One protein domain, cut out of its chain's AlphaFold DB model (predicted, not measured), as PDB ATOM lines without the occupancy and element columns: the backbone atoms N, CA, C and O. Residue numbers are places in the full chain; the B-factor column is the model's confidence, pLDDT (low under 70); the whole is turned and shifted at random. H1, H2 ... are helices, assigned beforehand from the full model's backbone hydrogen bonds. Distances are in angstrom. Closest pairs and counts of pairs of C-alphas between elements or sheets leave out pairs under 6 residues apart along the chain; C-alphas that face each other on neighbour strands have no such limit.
ATOM      1  N   GLU A 113      18.661 -26.100  25.443       82.69
ATOM      2  CA  GLU A 113      17.621 -26.775  24.658       82.69
ATOM      3  C   GLU A 113      18.013 -28.235  24.349       82.69
ATOM      4  O   GLU A 113      18.293 -28.638  23.220       82.69
ATOM      5  N   SER A 114      17.994 -29.082  25.380       67.81
ATOM      6  CA  SER A 114      18.468 -30.479  25.319       67.81
ATOM      7  C   SER A 114      17.574 -31.469  24.544       67.81
ATOM      8  O   SER A 114      17.945 -32.632  24.380       67.81
ATOM      9  N   ARG A 115      16.386 -31.061  24.065       67.12
ATOM     10  CA  ARG A 115      15.353 -31.976  23.514       67.12
ATOM     11  C   ARG A 115      15.034 -31.778  22.029       67.12
ATOM     12  O   ARG A 115      13.922 -32.080  21.587       67.12
ATOM     13  N   ILE A 116      15.989 -31.305  21.233       72.19
ATOM     14  CA  ILE A 116      15.775 -31.117  19.793       72.19
ATOM     15  C   ILE A 116      16.122 -32.404  19.036       72.19
ATOM     16  O   ILE A 116      17.279 -32.730  18.802       72.19
ATOM     17  N   CYS A 117      15.099 -33.162  18.632       67.25
ATOM     18  CA  CYS A 117      15.279 -34.344  17.784       67.25
ATOM     19  C   CYS A 117      15.275 -33.959  16.295       67.25
ATOM     20  O   CYS A 117      14.300 -33.382  15.802       67.25
ATOM     21  N   THR A 118      16.325 -34.331  15.564       66.06
ATOM     22  CA  THR A 118      16.480 -34.106  14.113       66.06
ATOM     23  C   THR A 118      16.019 -35.289  13.251       66.06
ATOM     24  O   THR A 118      16.015 -35.181  12.030       66.06
ATOM     25  N   LYS A 119      15.616 -36.412  13.864       68.88
ATOM     26  CA  LYS A 119      15.404 -37.690  13.159       68.88
ATOM     27  C   LYS A 119      14.058 -37.818  12.439       68.88
ATOM     28  O   LYS A 119      13.975 -38.557  11.470       68.88
ATOM     29  N   SER A 120      13.012 -37.135  12.907       73.62
ATOM     30  CA  SER A 120      11.664 -37.246  12.333       73.62
ATOM     31  C   SER A 120      11.311 -36.064  11.421       73.62
ATOM     32  O   SER A 120      11.559 -34.907  11.797       73.62
ATOM     33  N   PRO A 121      10.704 -36.321  10.246       79.75
ATOM     34  CA  PRO A 121      10.286 -35.273   9.324       79.75
ATOM     35  C   PRO A 121       9.123 -34.460   9.911       79.75
ATOM     36  O   PRO A 121       8.287 -34.967  10.656       79.75
ATOM     37  N   TRP A 122       9.049 -33.173   9.558       80.38
ATOM     38  CA  TRP A 122       8.102 -32.217  10.154       80.38
ATOM     39  C   TRP A 122       6.630 -32.653  10.072       80.38
ATOM     40  O   TRP A 122       5.872 -32.460  11.023       80.38
ATOM     41  N   LYS A 123       6.236 -33.269   8.950       83.56
ATOM     42  CA  LYS A 123       4.855 -33.689   8.671       83.56
ATOM     43  C   LYS A 123       4.370 -34.836   9.566       83.56
ATOM     44  O   LYS A 123       3.172 -34.965   9.768       83.56
ATOM     45  N   GLU A 124       5.284 -35.632  10.115       84.56
ATOM     46  CA  GLU A 124       4.970 -36.785  10.974       84.56
ATOM     47  C   GLU A 124       4.956 -36.419  12.468       84.56
ATOM     48  O   GLU A 124       4.654 -37.242  13.334       84.56
ATOM     49  N   LEU A 125       5.291 -35.172  12.803       82.25
ATOM     50  CA  LEU A 125       5.286 -34.694  14.178       82.25
ATOM     51  C   LEU A 125       3.866 -34.368  14.639       82.25
ATOM     52  O   LEU A 125       3.105 -33.692  13.952       82.25
ATOM     53  N   LYS A 126       3.545 -34.755  15.876       86.50
ATOM     54  CA  LYS A 126       2.324 -34.297  16.551       86.50
ATOM     55  C   LYS A 126       2.342 -32.762  16.693       86.50
ATOM     56  O   LYS A 126       3.413 -32.219  16.982       86.50
ATOM     57  N   PRO A 127       1.189 -32.067  16.624       84.44
ATOM     58  CA  PRO A 127       1.119 -30.602  16.727       84.44
ATOM     59  C   PRO A 127       1.817 -30.035  17.973       84.44
ATOM     60  O   PRO A 127       2.641 -29.131  17.879       84.44
ATOM     61  N   LYS A 128       1.618 -30.660  19.143       83.50
ATOM     62  CA  LYS A 128       2.310 -30.276  20.391       83.50
ATOM     63  C   LYS A 128       3.839 -30.366  20.288       83.50
ATOM     64  O   LYS A 128       4.556 -29.617  20.943       83.50
ATOM     65  N   THR A 129       4.355 -31.312  19.505       82.50
ATOM     66  CA  THR A 129       5.796 -31.469  19.277       82.50
ATOM     67  C   THR A 129       6.305 -30.445  18.263       82.50
ATOM     68  O   THR A 129       7.420 -29.956  18.421       82.50
ATOM     69  N   GLN A 130       5.496 -30.086  17.263       83.81
ATOM     70  CA  GLN A 130       5.803 -29.010  16.314       83.81
ATOM     71  C   GLN A 130       5.925 -27.658  17.025       83.81
ATOM     72  O   GLN A 130       6.934 -26.981  16.860       83.81
ATOM     73  N   GLU A 131       4.965 -27.310  17.885       83.81
ATOM     74  CA  GLU A 131       5.010 -26.081  18.691       83.81
ATOM     75  C   GLU A 131       6.240 -26.032  19.601       83.81
ATOM     76  O   GLU A 131       6.916 -25.006  19.684       83.81
ATOM     77  N   LYS A 132       6.573 -27.154  20.253       83.62
ATOM     78  CA  LYS A 132       7.791 -27.257  21.068       83.62
ATOM     79  C   LYS A 132       9.049 -27.037  20.232       83.62
ATOM     80  O   LYS A 132       9.887 -26.242  20.635       83.62
ATOM     81  N   LYS A 133       9.161 -27.666  19.054       86.31
ATOM     82  CA  LYS A 133      10.299 -27.437  18.146       86.31
ATOM     83  C   LYS A 133      10.368 -25.987  17.667       86.31
ATOM     84  O   LYS A 133      11.462 -25.444  17.599       86.31
ATOM     85  N   ALA A 134       9.231 -25.360  17.364       84.94
ATOM     86  CA  ALA A 134       9.182 -23.956  16.961       84.94
ATOM     87  C   ALA A 134       9.655 -23.027  18.091       84.94
ATOM     88  O   ALA A 134      10.435 -22.108  17.849       84.94
ATOM     89  N   ARG A 135       9.244 -23.300  19.336       84.12
ATOM     90  CA  ARG A 135       9.706 -22.556  20.514       84.12
ATOM     91  C   ARG A 135      11.206 -22.735  20.746       84.12
ATOM     92  O   ARG A 135      11.897 -21.736  20.895       84.12
ATOM     93  N   SER A 136      11.706 -23.969  20.707       85.38
ATOM     94  CA  SER A 136      13.143 -24.230  20.839       85.38
ATOM     95  C   SER A 136      13.938 -23.551  19.719       85.38
ATOM     96  O   SER A 136      14.958 -22.934  19.990       85.38
ATOM     97  N   ALA A 137      13.454 -23.576  18.472       86.19
ATOM     98  CA  ALA A 137      14.104 -22.875  17.361       86.19
ATOM     99  C   ALA A 137      14.162 -21.354  17.583       86.19
ATOM    100  O   ALA A 137      15.203 -20.746  17.349       86.19
ATOM    101  N   LYS A 138      13.074 -20.749  18.078       84.62
ATOM    102  CA  LYS A 138      13.030 -19.326  18.447       84.62
ATOM    103  C   LYS A 138      14.046 -18.996  19.543       84.62
ATOM    104  O   LYS A 138      14.769 -18.014  19.418       84.62
ATOM    105  N   ASN A 139      14.115 -19.819  20.586       86.19
ATOM    106  CA  ASN A 139      15.055 -19.623  21.688       86.19
ATOM    107  C   ASN A 139      16.505 -19.712  21.198       86.19
ATOM    108  O   ASN A 139      17.272 -18.786  21.431       86.19
ATOM    109  N   LEU A 140      16.846 -20.755  20.433       89.06
ATOM    110  CA  LEU A 140      18.179 -20.907  19.843       89.06
ATOM    111  C   LEU A 140      18.570 -19.729  18.959       89.06
ATOM    112  O   LEU A 140      19.715 -19.289  18.978       89.06
ATOM    113  N   PHE A 141      17.620 -19.226  18.178       86.31
ATOM    114  CA  PHE A 141      17.841 -18.077  17.319       86.31
ATOM    115  C   PHE A 141      18.153 -16.810  18.128       86.31
ATOM    116  O   PHE A 141      19.066 -16.069  17.778       86.31
ATOM    117  N   TYR A 142      17.459 -16.589  19.245       83.81
ATOM    118  CA  TYR A 142      17.752 -15.468  20.140       83.81
ATOM    119  C   TYR A 142      19.081 -15.625  20.872       83.81
ATOM    120  O   TYR A 142      19.822 -14.652  20.974       83.81
ATOM    121  N   THR A 143      19.423 -16.835  21.316       86.75
ATOM    122  CA  THR A 143      20.748 -17.116  21.884       86.75
ATOM    123  C   THR A 143      21.846 -16.835  20.861       86.75
ATOM    124  O   THR A 143      22.843 -16.204  21.189       86.75
ATOM    125  N   MET A 144      21.641 -17.233  19.602       88.69
ATOM    126  CA  MET A 144      22.579 -16.953  18.515       88.69
ATOM    127  C   MET A 144      22.741 -15.445  18.278       88.69
ATOM    128  O   MET A 144      23.868 -14.979  18.164       88.69
ATOM    129  N   ILE A 145      21.646 -14.676  18.263       86.62
ATOM    130  CA  ILE A 145      21.714 -13.210  18.149       86.62
ATOM    131  C   ILE A 145      22.483 -12.597  19.324       86.62
ATOM    132  O   ILE A 145      23.342 -11.750  19.098       86.62
ATOM    133  N   GLY A 146      22.212 -13.045  20.553       84.94
ATOM    134  CA  GLY A 146      22.898 -12.552  21.748       84.94
ATOM    135  C   GLY A 146      24.410 -12.780  21.719       84.94
ATOM    136  O   GLY A 146      25.162 -11.941  22.197       84.94
ATOM    137  N   ILE A 147      24.860 -13.882  21.108       87.06
ATOM    138  CA  ILE A 147      26.289 -14.166  20.906       87.06
ATOM    139  C   ILE A 147      26.877 -13.289  19.791       87.06
ATOM    140  O   ILE A 147      28.013 -12.842  19.897       87.06
ATOM    141  N   MET A 148      26.127 -13.055  18.710       84.25
ATOM    142  CA  MET A 148      26.614 -12.298  17.550       84.25
ATOM    143  C   MET A 148      26.725 -10.792  17.805       84.25
ATOM    144  O   MET A 148      27.601 -10.152  17.228       84.25
ATOM    145  N   VAL A 149      25.822 -10.219  18.608       87.69
ATOM    146  CA  VAL A 149      25.754  -8.773  18.874       87.69
ATOM    147  C   VAL A 149      25.452  -8.541  20.360       87.69
ATOM    148  O   VAL A 149      24.286  -8.356  20.715       87.69
ATOM    149  N   PRO A 150      26.469  -8.551  21.242       78.50
ATOM    150  CA  PRO A 150      26.259  -8.365  22.678       78.50
ATOM    151  C   PRO A 150      25.705  -6.970  23.025       78.50
ATOM    152  O   PRO A 150      24.813  -6.866  23.864       78.50
ATOM    153  N   ASP A 151      26.129  -5.924  22.307       75.31
ATOM    154  CA  ASP A 151      25.817  -4.517  22.624       75.31
ATOM    155  C   ASP A 151      24.660  -3.922  21.792       75.31
ATOM    156  O   ASP A 151      24.631  -2.730  21.495       75.31
ATOM    157  N   GLY A 152      23.698  -4.747  21.369       79.56
ATOM    158  CA  GLY A 152      22.609  -4.290  20.489       79.56
ATOM    159  C   GLY A 152      21.595  -5.366  20.112       79.56
ATOM    160  O   GLY A 152      21.041  -5.348  19.011       79.56
ATOM    161  N   VAL A 153      21.373  -6.333  21.007       82.00
ATOM    162  CA  VAL A 153      20.549  -7.531  20.760       82.00
ATOM    163  C   VAL A 153      19.159  -7.169  20.229       82.00
ATOM    164  O   VAL A 153      18.670  -7.810  19.298       82.00
ATOM    165  N   GLU A 154      18.515  -6.149  20.801       81.19
ATOM    166  CA  GLU A 154      17.145  -5.764  20.441       81.19
ATOM    167  C   GLU A 154      17.058  -5.091  19.068       81.19
ATOM    168  O   GLU A 154      16.222  -5.485  18.252       81.19
ATOM    169  N   GLU A 155      17.955  -4.150  18.770       81.31
ATOM    170  CA  GLU A 155      18.001  -3.464  17.472       81.31
ATOM    171  C   GLU A 155      18.322  -4.444  16.339       81.31
ATOM    172  O   GLU A 155      17.686  -4.443  15.278       81.31
ATOM    173  N   PHE A 156      19.286  -5.340  16.574       80.94
ATOM    174  CA  PHE A 156      19.637  -6.365  15.603       80.94
ATOM    175  C   PHE A 156      18.497  -7.364  15.409       80.94
ATOM    176  O   PHE A 156      18.186  -7.737  14.277       80.94
ATOM    177  N   LYS A 157      17.820  -7.765  16.488       80.94
ATOM    178  CA  LYS A 157      16.639  -8.629  16.409       80.94
ATOM    179  C   LYS A 157      15.544  -7.993  15.556       80.94
ATOM    180  O   LYS A 157      15.027  -8.666  14.665       80.94
ATOM    181  N   GLU A 158      15.237  -6.714  15.767       81.19
ATOM    182  CA  GLU A 158      14.259  -5.993  14.948       81.19
ATOM    183  C   GLU A 158      14.687  -5.959  13.472       81.19
ATOM    184  O   GLU A 158      13.882  -6.204  12.569       81.19
ATOM    185  N   MET A 159      15.976  -5.732  13.206       78.69
ATOM    186  CA  MET A 159      16.516  -5.731  11.848       78.69
ATOM    187  C   MET A 159      16.400  -7.101  11.168       78.69
ATOM    188  O   MET A 159      16.049  -7.172   9.984       78.69
ATOM    189  N   VAL A 160      16.681  -8.192  11.886       76.69
ATOM    190  CA  VAL A 160      16.558  -9.538  11.322       76.69
ATOM    191  C   VAL A 160      15.097  -9.906  11.117       76.69
ATOM    192  O   VAL A 160      14.766 -10.425  10.050       76.69
ATOM    193  N   GLU A 161      14.206  -9.593  12.058       74.88
ATOM    194  CA  GLU A 161      12.768  -9.823  11.888       74.88
ATOM    195  C   GLU A 161      12.228  -9.068  10.664       74.88
ATOM    196  O   GLU A 161      11.538  -9.650   9.817       74.88
ATOM    197  N   ARG A 162      12.653  -7.811  10.492       69.50
ATOM    198  CA  ARG A 162      12.325  -6.983   9.327       69.50
ATOM    199  C   ARG A 162      12.842  -7.581   8.017       69.50
ATOM    200  O   ARG A 162      12.134  -7.542   7.021       69.50
ATOM    201  N   LYS A 163      14.049  -8.153   7.979       67.69
ATOM    202  CA  LYS A 163      14.628  -8.726   6.745       67.69
ATOM    203  C   LYS A 163      14.137 -10.143   6.421       67.69
ATOM    204  O   LYS A 163      14.125 -10.517   5.253       67.69
ATOM    205  N   THR A 164      13.767 -10.938   7.425       61.91
ATOM    206  CA  THR A 164      13.443 -12.370   7.251       61.91
ATOM    207  C   THR A 164      11.950 -12.657   7.167       61.91
ATOM    208  O   THR A 164      11.553 -13.535   6.399       61.91
ATOM    209  N   PHE A 165      11.116 -11.923   7.911       55.59
ATOM    210  CA  PHE A 165       9.672 -12.171   7.960       55.59
ATOM    211  C   PHE A 165       8.855 -11.161   7.153       55.59
ATOM    212  O   PHE A 165       7.777 -11.517   6.681       55.59
ATOM    213  N   MET A 166       9.368  -9.951   6.892       48.56
ATOM    214  CA  MET A 166       8.714  -9.017   5.966       48.56
ATOM    215  C   MET A 166       9.059  -9.383   4.520       48.56
ATOM    216  O   MET A 166       9.744  -8.658   3.796       48.56
TER     217      MET A 166
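This is residues 113 to 166 of the 279 residues of an uncharacterized protein of Caenorhabditis brenneri (UniProt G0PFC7). A long helix, H1, and a shorter one, H2, meet near their ends as an open V, and an unnamed stretch, residues 113 to 126, loops beside the first half of H1 and round to its beginning. The 54 printed residues include two named helices, H1 then H2, and no named strand; the class is all helix. The whole is loose, with a radius of gyration of the C-alphas of 13.6 A and spans of 39 by 27 by 16 A.

Start at C-alpha 113 at (17.621, -26.775, 24.658) and pass residues 113 to 126 to reach H1, residues 127 to 148, which runs 31.4 A from its first to its last C-alpha and begins with C-alpha 127 at (1.119, -30.602, 16.727). After a tight link of 4 residues, find H2, residues 153 to 164, 16.0 A long, ending at (13.443, -12.370, 7.251).

H1 touches H2 with residues 142 to 146 alone, and H2 touches H1 with residues 153 to 157 alone; their closest C-alphas, of Gly 146 and Val 153, are 5.6 A apart. They run opposite ways at a steep tilt of 58 degrees. In H1 and H2 every O i to N i+4 pair is within hydrogen-bond range.

The two C-alphas farthest apart, of Glu 124 and Asp 151, are 40.1 A apart. The printed part has no cut. Residues 161 to 166 stand free; pLDDT is under 70 at 114 to 115, 117 to 119 and 162 to 166.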